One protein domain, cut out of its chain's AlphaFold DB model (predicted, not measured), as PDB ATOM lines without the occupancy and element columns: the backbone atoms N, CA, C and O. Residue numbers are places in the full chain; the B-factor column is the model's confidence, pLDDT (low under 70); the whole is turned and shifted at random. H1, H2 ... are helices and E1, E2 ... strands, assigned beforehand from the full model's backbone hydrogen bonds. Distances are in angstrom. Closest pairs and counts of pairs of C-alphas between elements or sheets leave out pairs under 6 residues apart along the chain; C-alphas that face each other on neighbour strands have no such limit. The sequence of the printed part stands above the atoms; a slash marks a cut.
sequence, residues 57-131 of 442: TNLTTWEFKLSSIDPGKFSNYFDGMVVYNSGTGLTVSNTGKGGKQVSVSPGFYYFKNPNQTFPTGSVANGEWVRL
ATOM      1  N   THR A  57     -34.206  -2.888  24.798       89.38
ATOM      2  CA  THR A  57     -34.229  -2.828  23.333       89.38
ATOM      3  C   THR A  57     -32.915  -3.351  22.771       89.38
ATOM      4  O   THR A  57     -31.862  -3.029  23.302       89.38
ATOM      5  N   ASN A  58     -32.932  -4.127  21.687       94.88
ATOM      6  CA  ASN A  58     -31.697  -4.471  20.979       94.88
ATOM      7  C   ASN A  58     -31.477  -3.498  19.811       94.88
ATOM      8  O   ASN A  58     -32.108  -3.637  18.765       94.88
ATOM      9  N   LEU A  59     -30.580  -2.521  19.979       94.75
ATOM     10  CA  LEU A  59     -30.334  -1.497  18.959       94.75
ATOM     11  C   LEU A  59     -29.647  -2.029  17.689       94.75
ATOM     12  O   LEU A  59     -29.685  -1.354  16.661       94.75
ATOM     13  N   THR A  60     -29.071  -3.237  17.709       95.75
ATOM     14  CA  THR A  60     -28.484  -3.846  16.500       95.75
ATOM     15  C   THR A  60     -29.543  -4.347  15.514       95.75
ATOM     16  O   THR A  60     -29.243  -4.556  14.342       95.75
ATOM     17  N   THR A  61     -30.793  -4.494  15.964       95.12
ATOM     18  CA  THR A  61     -31.939  -4.937  15.151       95.12
ATOM     19  C   THR A  61     -33.129  -3.970  15.202       95.12
ATOM     20  O   THR A  61     -34.167  -4.244  14.602       95.12
ATOM     21  N   TRP A  62     -33.011  -2.849  15.918       92.62
ATOM     22  CA  TRP A  62     -34.094  -1.886  16.124       92.62
ATOM     23  C   TRP A  62     -34.294  -0.944  14.929       92.62
ATOM     24  O   TRP A  62     -33.347  -0.318  14.458       92.62
ATOM     25  N   GLU A  63     -35.549  -0.769  14.510       93.88
ATOM     26  CA  GLU A  63     -35.969   0.206  13.496       93.88
ATOM     27  C   GLU A  63     -37.108   1.089  14.037       93.88
ATOM     28  O   GLU A  63     -38.023   0.611  14.712       93.88
ATOM     29  N   PHE A  64     -37.101   2.383  13.703       93.06
ATOM     30  CA  PHE A  64     -38.188   3.299  14.045       93.06
ATOM     31  C   PHE A  64     -39.451   3.022  13.221       93.06
ATOM     32  O   PHE A  64     -39.413   2.856  11.999       93.06
ATOM     33  N   LYS A  65     -40.617   3.082  13.875       90.69
ATOM     34  CA  LYS A  65     -41.919   2.995  13.201       90.69
ATOM     35  C   LYS A  65     -42.351   4.361  12.658       90.69
ATOM     36  O   LYS A  65     -43.218   5.028  13.224       90.69
ATOM     37  N   LEU A  66     -41.765   4.759  11.531       89.19
ATOM     38  CA  LEU A  66     -41.966   6.087  10.931       89.19
ATOM     39  C   LEU A  66     -43.409   6.378  10.495       89.19
ATOM     40  O   LEU A  66     -43.819   7.531  10.472       89.19
ATOM     41  N   SER A  67     -44.215   5.347  10.231       88.69
ATOM     42  CA  SER A  67     -45.637   5.500   9.881       88.69
ATOM     43  C   SER A  67     -46.509   6.049  11.019       88.69
ATOM     44  O   SER A  67     -47.707   6.220  10.836       88.69
ATOM     45  N   SER A  68     -45.945   6.216  12.220       82.38
ATOM     46  CA  SER A  68     -46.653   6.715  13.407       82.38
ATOM     47  C   SER A  68     -46.325   8.174  13.729       82.38
ATOM     48  O   SER A  68     -46.662   8.616  14.823       82.38
ATOM     49  N   ILE A  69     -45.611   8.871  12.840       82.81
ATOM     50  CA  ILE A  69     -45.269  10.287  12.992       82.81
ATOM     51  C   ILE A  69     -46.423  11.129  12.445       82.81
ATOM     52  O   ILE A  69     -46.830  10.958  11.295       82.81
ATOM     53  N   ASP A  70     -46.919  12.052  13.260       84.31
ATOM     54  CA  ASP A  70     -47.977  12.999  12.912       84.31
ATOM     55  C   ASP A  70     -47.784  14.325  13.691       84.31
ATOM     56  O   ASP A  70     -46.898  14.406  14.549       84.31
ATOM     57  N   PRO A  71     -48.561  15.395  13.421       81.69
ATOM     58  CA  PRO A  71     -48.403  16.676  14.117       81.69
ATOM     59  C   PRO A  71     -48.493  16.596  15.650       81.69
ATOM     60  O   PRO A  71     -47.884  17.415  16.336       81.69
ATOM     61  N   GLY A  72     -49.244  15.635  16.192       75.19
ATOM     62  CA  GLY A  72     -49.433  15.422  17.626       75.19
ATOM     63  C   GLY A  72     -48.560  14.311  18.215       75.19
ATOM     64  O   GLY A  72     -48.565  14.129  19.432       75.19
ATOM     65  N   LYS A  73     -47.813  13.557  17.400       76.94
ATOM     66  CA  LYS A  73     -47.078  12.367  17.842       76.94
ATOM     67  C   LYS A  73     -45.717  12.246  17.167       76.94
ATOM     68  O   LYS A  73     -45.617  12.142  15.949       76.94
ATOM     69  N   PHE A  74     -44.664  12.187  17.987       82.62
ATOM     70  CA  PHE A  74     -43.275  12.064  17.523       82.62
ATOM     71  C   PHE A  74     -42.909  13.102  16.448       82.62
ATOM     72  O   PHE A  74     -42.099  12.821  15.568       82.62
ATOM     73  N   SER A  75     -43.499  14.302  16.514       85.50
ATOM     74  CA  SER A  75     -43.334  15.367  15.515       85.50
ATOM     75  C   SER A  75     -41.891  15.866  15.391       85.50
ATOM     76  O   SER A  75     -41.561  16.526  14.409       85.50
ATOM     77  N   ASN A  76     -41.028  15.502  16.343       85.94
ATOM     78  CA  ASN A  76     -39.587  15.733  16.356       85.94
ATOM     79  C   ASN A  76     -38.742  14.533  15.868       85.94
ATOM     80  O   ASN A  76     -37.534  14.506  16.083       85.94
ATOM     81  N   TYR A  77     -39.352  13.513  15.253       91.25
ATOM     82  CA  TYR A  77     -38.657  12.329  14.725       91.25
ATOM     83  C   TYR A  77     -37.798  11.609  15.776       91.25
ATOM     84  O   TYR A  77     -36.640  11.269  15.526       91.25
ATOM     85  N   PHE A  78     -38.404  11.354  16.940       91.88
ATOM     86  CA  PHE A  78     -37.831  10.603  18.067       91.88
ATOM     87  C   PHE A  78     -36.615  11.258  18.743       91.88
ATOM     88  O   PHE A  78     -35.945  10.599  19.538       91.88
ATOM     89  N   ASP A  79     -36.336  12.538  18.475       90.62
ATOM     90  CA  ASP A  79     -35.277  13.274  19.171       90.62
ATOM     91  C   ASP A  79     -35.505  13.258  20.694       90.62
ATOM     92  O   ASP A  79     -36.604  13.543  21.181       90.62
ATOM     93  N   GLY A  80     -34.472  12.867  21.442       86.00
ATOM     94  CA  GLY A  80     -34.497  12.702  22.895       86.00
ATOM     95  C   GLY A  80     -35.047  11.361  23.402       86.00
ATOM     96  O   GLY A  80     -35.122  11.174  24.616       86.00
ATOM     97  N   MET A  81     -35.417  10.411  22.531       88.62
ATOM     98  CA  MET A  81     -35.908   9.092  22.962       88.62
ATOM     99  C   MET A  81     -34.832   8.323  23.731       88.62
ATOM    100  O   MET A  81     -33.783   8.039  23.166       88.62
ATOM    101  N   VAL A  82     -35.122   7.914  24.969       91.00
ATOM    102  CA  VAL A  82     -34.214   7.117  25.811       91.00
ATOM    103  C   VAL A  82     -34.616   5.641  25.826       91.00
ATOM    104  O   VAL A  82     -35.789   5.314  26.006       91.00
ATOM    105  N   VAL A  83     -33.638   4.742  25.690       91.25
ATOM    106  CA  VAL A  83     -33.805   3.284  25.807       91.25
ATOM    107  C   VAL A  83     -32.684   2.659  26.629       91.25
ATOM    108  O   VAL A  83     -31.580   3.199  26.700       91.25
ATOM    109  N   TYR A  84     -32.941   1.479  27.193       92.19
ATOM    110  CA  TYR A  84     -31.879   0.595  27.659       92.19
ATOM    111  C   TYR A  84     -31.535  -0.403  26.546       92.19
ATOM    112  O   TYR A  84     -32.339  -1.274  26.212       92.19
ATOM    113  N   ASN A  85     -30.353  -0.270  25.949       94.00
ATOM    114  CA  ASN A  85     -29.851  -1.181  24.932       94.00
ATOM    115  C   ASN A  85     -29.336  -2.488  25.563       94.00
ATOM    116  O   ASN A  85     -28.590  -2.445  26.540       94.00
ATOM    117  N   SER A  86     -29.673  -3.639  24.980       94.44
ATOM    118  CA  SER A  86     -29.132  -4.961  25.339       94.44
ATOM    119  C   SER A  86     -28.141  -5.531  24.325       94.44
ATOM    120  O   SER A  86     -27.469  -6.515  24.629       94.44
ATOM    121  N   GLY A  87     -28.052  -4.950  23.128       93.06
ATOM    122  CA  GLY A  87     -27.186  -5.439  22.058       93.06
ATOM    123  C   GLY A  87     -25.731  -4.989  22.189       93.06
ATOM    124  O   GLY A  87     -25.443  -3.921  22.731       93.06
ATOM    125  N   THR A  88     -24.824  -5.770  21.605       94.88
ATOM    126  CA  THR A  88     -23.427  -5.383  21.369       94.88
ATOM    127  C   THR A  88     -23.140  -5.472  19.874       94.88
ATOM    128  O   THR A  88     -23.447  -6.493  19.259       94.88
ATOM    129  N   GLY A  89     -22.549  -4.434  19.286       94.31
ATOM    130  CA  GLY A  89     -22.216  -4.382  17.859       94.31
ATOM    131  C   GLY A  89     -22.688  -3.091  17.199       94.31
ATOM    132  O   GLY A  89     -22.927  -2.098  17.878       94.31
ATOM    133  N   LEU A  90     -22.810  -3.091  15.873       96.12
ATOM    134  CA  LEU A  90     -23.304  -1.931  15.127       96.12
ATOM    135  C   LEU A  90     -24.838  -1.883  15.126       96.12
ATOM    136  O   LEU A  90     -25.494  -2.921  15.034       96.12
ATOM    137  N   THR A  91     -25.409  -0.678  15.176       95.88
ATOM    138  CA  THR A  91     -26.840  -0.453  14.912       95.88
ATOM    139  C   THR A  91     -27.213  -0.806  13.463       95.88
ATOM    140  O   THR A  91     -26.340  -1.043  12.618       95.88
ATOM    141  N   VAL A  92     -28.516  -0.884  13.166       93.00
ATOM    142  CA  VAL A  92     -29.017  -1.242  11.825       93.00
ATOM    143  C   VAL A  92     -28.422  -0.344  10.729       93.00
ATOM    144  O   VAL A  92     -28.276   0.862  10.902       93.00
ATOM    145  N   SER A  93     -28.084  -0.926   9.576       93.62
ATOM    146  CA  SER A  93     -27.406  -0.212   8.480       93.62
ATOM    147  C   SER A  93     -28.325   0.706   7.666       93.62
ATOM    148  O   SER A  93     -27.848   1.599   6.965       93.62
ATOM    149  N   ASN A  94     -29.646   0.505   7.736       94.19
ATOM    150  CA  ASN A  94     -30.611   1.353   7.045       94.19
ATOM    151  C   ASN A  94     -30.778   2.677   7.796       94.19
ATOM    152  O   ASN A  94     -31.587   2.789   8.723       94.19
ATOM    153  N   THR A  95     -30.042   3.696   7.359       92.44
ATOM    154  CA  THR A  95     -30.054   5.012   8.001       92.44
ATOM    155  C   THR A  95     -31.446   5.624   8.027       92.44
ATOM    156  O   THR A  95     -31.880   6.119   9.065       92.44
ATOM    157  N   GLY A  96     -32.220   5.470   6.952       92.62
ATOM    158  CA  GLY A  96     -33.610   5.919   6.868       92.62
ATOM    159  C   GLY A  96     -34.558   5.281   7.886       92.62
ATOM    160  O   GLY A  96     -35.688   5.739   7.989       92.62
ATOM    161  N   LYS A  97     -34.131   4.262   8.640       91.75
ATOM    162  CA  LYS A  97     -34.938   3.588   9.666       91.75
ATOM    163  C   LYS A  97     -34.310   3.537  11.057       91.75
ATOM    164  O   LYS A  97     -35.057   3.412  12.023       91.75
ATOM    165  N   GLY A  98     -32.986   3.607  11.177       89.56
ATOM    166  CA  GLY A  98     -32.277   3.514  12.462       89.56
ATOM    167  C   GLY A  98     -31.365   4.693  12.791       89.56
ATOM    168  O   GLY A  98     -30.787   4.713  13.876       89.56
ATOM    169  N   GLY A  99     -31.244   5.663  11.882       94.12
ATOM    170  CA  GLY A  99     -30.235   6.716  11.953       94.12
ATOM    171  C   GLY A  99     -28.840   6.230  11.563       94.12
ATOM    172  O   GLY A  99     -28.667   5.152  10.996       94.12
ATOM    173  N   LYS A 100     -27.826   7.049  11.832       95.38
ATOM    174  CA  LYS A 100     -26.424   6.726  11.566       95.38
ATOM    175  C   LYS A 100     -26.016   5.444  12.284       95.38
ATOM    176  O   LYS A 100     -26.391   5.196  13.430       95.38
ATOM    177  N   GLN A 101     -25.201   4.650  11.598       94.94
ATOM    178  CA  GLN A 101     -24.676   3.420  12.157       94.94
ATOM    179  C   GLN A 101     -23.610   3.732  13.213       94.94
ATOM    180  O   GLN A 101     -22.621   4.401  12.918       94.94
ATOM    181  N   VAL A 102     -23.808   3.241  14.435       93.12
ATOM    182  CA  VAL A 102     -22.897   3.444  15.569       93.12
ATOM    183  C   VAL A 102     -22.649   2.142  16.312       93.12
ATOM    184  O   VAL A 102     -23.493   1.245  16.311       93.12
ATOM    185  N   SER A 103     -21.484   2.033  16.951       93.44
ATOM    186  CA  SER A 103     -21.180   0.910  17.838       93.44
ATOM    187  C   SER A 103     -21.878   1.100  19.178       93.44
ATOM    188  O   SER A 103     -21.731   2.138  19.823       93.44
ATOM    189  N   VAL A 104     -22.591   0.073  19.621       92.56
ATOM    190  CA  VAL A 104     -23.300   0.044  20.896       92.56
ATOM    191  C   VAL A 104     -22.866  -1.160  21.727       92.56
ATOM    192  O   VAL A 104     -22.495  -2.214  21.212       92.56
ATOM    193  N   SER A 105     -22.926  -0.987  23.038       92.94
ATOM    194  CA  SER A 105     -22.850  -2.025  24.069       92.94
ATOM    195  C   SER A 105     -24.037  -1.869  25.028       92.94
ATOM    196  O   SER A 105     -24.707  -0.827  24.980       92.94
ATOM    197  N   PRO A 106     -24.329  -2.849  25.903       92.88
ATOM    198  CA  PRO A 106     -25.429  -2.733  26.846       92.88
ATOM    199  C   PRO A 106     -25.352  -1.463  27.712       92.88
ATOM    200  O   PRO A 106     -24.278  -1.076  28.190       92.88
ATOM    201  N   GLY A 107     -26.489  -0.789  27.895       90.75
ATOM    202  CA  GLY A 107     -26.586   0.441  28.689       90.75
ATOM    203  C   GLY A 107     -27.657   1.410  28.195       90.75
ATOM    204  O   GLY A 107     -28.361   1.132  27.229       90.75
ATOM    205  N   PHE A 108     -27.784   2.563  28.851       91.81
ATOM    206  CA  PHE A 108     -28.739   3.595  28.446       91.81
ATOM    207  C   PHE A 108     -28.238   4.390  27.235       91.81
ATOM    208  O   PHE A 108     -27.076   4.791  27.187       91.81
ATOM    209  N   TYR A 109     -29.124   4.647  26.273       92.25
ATOM    210  CA  TYR A 109     -28.874   5.485  25.096       92.25
ATOM    211  C   TYR A 109     -30.029   6.454  24.897       92.25
ATOM    212  O   TYR A 109     -31.174   6.090  25.161       92.25
ATOM    213  N   TYR A 110     -29.739   7.646  24.382       93.25
ATOM    214  CA  TYR A 110     -30.747   8.534  23.815       93.25
ATOM    215  C   TYR A 110     -30.546   8.695  22.308       93.25
ATOM    216  O   TYR A 110     -29.415   8.654  21.820       93.25
ATOM    217  N   PHE A 111     -31.628   8.875  21.559       94.31
ATOM    218  CA  PHE A 111     -31.555   9.200  20.140       94.31
ATOM    219  C   PHE A 111     -31.411  10.712  19.966       94.31
ATOM    220  O   PHE A 111     -32.300  11.471  20.344       94.31
ATOM    221  N   LYS A 112     -30.280  11.154  19.417       94.62
ATOM    222  CA  LYS A 112     -29.979  12.557  19.123       94.62
ATOM    223  C   LYS A 112     -30.331  12.849  17.670       94.62
ATOM    224  O   LYS A 112     -29.644  12.376  16.768       94.62
ATOM    225  N   ASN A 113     -31.360  13.651  17.439       94.69
ATOM    226  CA  ASN A 113     -31.838  14.005  16.105       94.69
ATOM    227  C   ASN A 113     -32.343  15.461  16.041       94.69
ATOM    228  O   ASN A 113     -33.518  15.706  15.764       94.69
ATOM    229  N   PRO A 114     -31.470  16.447  16.321       90.94
ATOM    230  CA  PRO A 114     -31.884  17.831  16.496       90.94
ATOM    231  C   PRO A 114     -32.460  18.441  15.212       90.94
ATOM    232  O   PRO A 114     -32.081  18.083  14.092       90.94
ATOM    233  N   ASN A 115     -33.320  19.446  15.393       89.44
ATOM    234  CA  ASN A 115     -33.900  20.277  14.328       89.44
ATOM    235  C   ASN A 115     -34.774  19.519  13.310       89.44
ATOM    236  O   ASN A 115     -34.969  20.001  12.195       89.44
ATOM    237  N   GLN A 116     -35.299  18.345  13.666       90.88
ATOM    238  CA  GLN A 116     -36.263  17.623  12.837       90.88
ATOM    239  C   GLN A 116     -37.689  17.985  13.239       90.88
ATOM    240  O   GLN A 116     -38.023  17.973  14.421       90.88
ATOM    241  N   THR A 117     -38.536  18.289  12.257       86.38
ATOM    242  CA  THR A 117     -39.938  18.663  12.483       86.38
ATOM    243  C   THR A 117     -40.852  18.076  11.410       86.38
ATOM    244  O   THR A 117     -40.483  17.953  10.239       86.38
ATOM    245  N   PHE A 118     -42.053  17.656  11.808       88.25
ATOM    246  CA  PHE A 118     -43.083  17.170  10.885       88.25
ATOM    247  C   PHE A 118     -43.539  18.303   9.943       88.25
ATOM    248  O   PHE A 118     -43.655  19.441  10.402       88.25
ATOM    249  N   PRO A 119     -43.860  18.033   8.660       90.12
ATOM    250  CA  PRO A 119     -43.856  16.728   7.979       90.12
ATOM    251  C   PRO A 119     -42.553  16.371   7.252       90.12
ATOM    252  O   PRO A 119     -42.478  15.311   6.634       90.12
ATOM    253  N   THR A 120     -41.546  17.245   7.264       90.00
ATOM    254  CA  THR A 120     -40.382  17.144   6.365       90.00
ATOM    255  C   THR A 120     -39.129  16.546   7.004       90.00
ATOM    256  O   THR A 120     -38.120  16.397   6.319       90.00
ATOM    257  N   GLY A 121     -39.152  16.241   8.301       90.56
ATOM    258  CA  GLY A 121     -38.006  15.678   9.012       90.56
ATOM    259  C   GLY A 121     -37.674  14.232   8.620       90.56
ATOM    260  O   GLY A 121     -38.382  13.572   7.854       90.56
ATOM    261  N   SER A 122     -36.568  13.724   9.165       93.75
ATOM    262  CA  SER A 122     -36.079  12.362   8.939       93.75
ATOM    263  C   SER A 122     -35.278  11.848  10.136       93.75
ATOM    264  O   SER A 122     -34.709  12.623  10.899       93.75
ATOM    265  N   VAL A 123     -35.184  10.524  10.283       94.50
ATOM    266  CA  VAL A 123     -34.272   9.887  11.252       94.50
ATOM    267  C   VAL A 123     -32.873   9.646  10.682       94.50
ATOM    268  O   VAL A 123     -31.963   9.354  11.445       94.50
ATOM    269  N   ALA A 124     -32.671   9.791   9.365       95.50
ATOM    270  CA  ALA A 124     -31.463   9.332   8.666       95.50
ATOM    271  C   ALA A 124     -30.141   9.902   9.196       95.50
ATOM    272  O   ALA A 124     -29.120   9.216   9.173       95.50
ATOM    273  N   ASN A 125     -30.170  11.140   9.690       93.69
ATOM    274  CA  ASN A 125     -28.998  11.825  10.230       93.69
ATOM    275  C   ASN A 125     -28.901  11.764  11.761       93.69
ATOM    276  O   ASN A 125     -27.884  12.208  12.301       93.69
ATOM    277  N   GLY A 126     -29.932  11.245  12.435       94.19
ATOM    278  CA  GLY A 126     -29.943  11.064  13.880       94.19
ATOM    279  C   GLY A 126     -29.015   9.935  14.314       94.19
ATOM    280  O   GLY A 126     -28.623   9.094  13.507       94.19
ATOM    281  N   GLU A 127     -28.631   9.919  15.584       94.50
ATOM    282  CA  GLU A 127     -27.606   9.015  16.109       94.50
ATOM    283  C   GLU A 127     -27.963   8.534  17.520       94.50
ATOM    284  O   GLU A 127     -28.442   9.314  18.344       94.50
ATOM    285  N   TRP A 128     -27.711   7.258  17.822       94.25
ATOM    286  CA  TRP A 128     -27.826   6.743  19.186       94.25
ATOM    287  C   TRP A 128     -26.593   7.123  20.004       94.25
ATOM    288  O   TRP A 128     -25.482   6.697  19.708       94.25
ATOM    289  N   VAL A 129     -26.799   7.886  21.074       92.50
ATOM    290  CA  VAL A 129     -25.734   8.378  21.951       92.50
ATOM    291  C   VAL A 129     -25.871   7.733  23.323       92.50
ATOM    292  O   VAL A 129     -26.933   7.789  23.944       92.50
ATOM    293  N   ARG A 130     -24.794   7.117  23.819       90.81
ATOM    294  CA  ARG A 130     -24.782   6.483  25.143       90.81
ATOM    295  C   ARG A 130     -24.949   7.543  26.238       90.81
ATOM    296  O   ARG A 130     -24.186   8.506  26.297       90.81
ATOM    297  N   LEU A 131     -25.906   7.337  27.135       87.81
ATOM    298  CA  LEU A 131     -26.019   8.051  28.408       87.81
ATOM    299  C   LEU A 131     -25.011   7.412  29.365       87.81
ATOM    300  O   LEU A 131     -25.324   6.459  30.075       87.81
TER     301      LEU A 131
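Overview. This is residues 57 to 131 of the 442 residues of the protein "C-type lectin domain-containing protein" of Riemerella anatipestifer (strain ATCC 11845 / DSM 15868 / JCM 9532 / NCTC 11014) (UniProt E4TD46). There is little regular structure: a small three-stranded sheet and one short helix, H1, off it, while loops in residues 57 to 81 and 113 to 126 reach to one end of an elongated body. The 75 printed residues hold E1, H1, E2 and E3 in that order, only 18 in named elements, mixed in class. The sheet runs E1 E2 E3, antiparallel. The whole is compact, radius of gyration of the C-alphas 11.6 A, spanning 34 by 21 by 18 A.

Arrangement. E1, residues 82 to 85, is antiparallel to E2, residues 107 to 112, at 138 degrees; N 85 and O 107, 2.8 A, are within hydrogen-bond range. H1, residues 95 to 98, is only just not on the sheet, with 4 pairs of C-alphas within 10 A, and is too short for an O i to N i+4 pair. E2 and E3, residues 127 to 130, form a hairpin; N 110 and O 129 are 2.8 A apart, within hydrogen-bond range. Residues 89 to 90 pair antiparallel with 103 to 104.

Along the chain. E1 begins at C-alpha 82 (-34.214, 7.117, 25.811). E2 measures 15.8 A. E3 ends at C-alpha 130 (-24.782, 6.483, 25.143).

Size, cuts and confidence. The C-alphas farthest apart, of Pro 71 and Thr 88, are 34.1 A apart. The link E2 to E3 is long. The printed part has no cut, and no printed residue is under 70 in pLDDT.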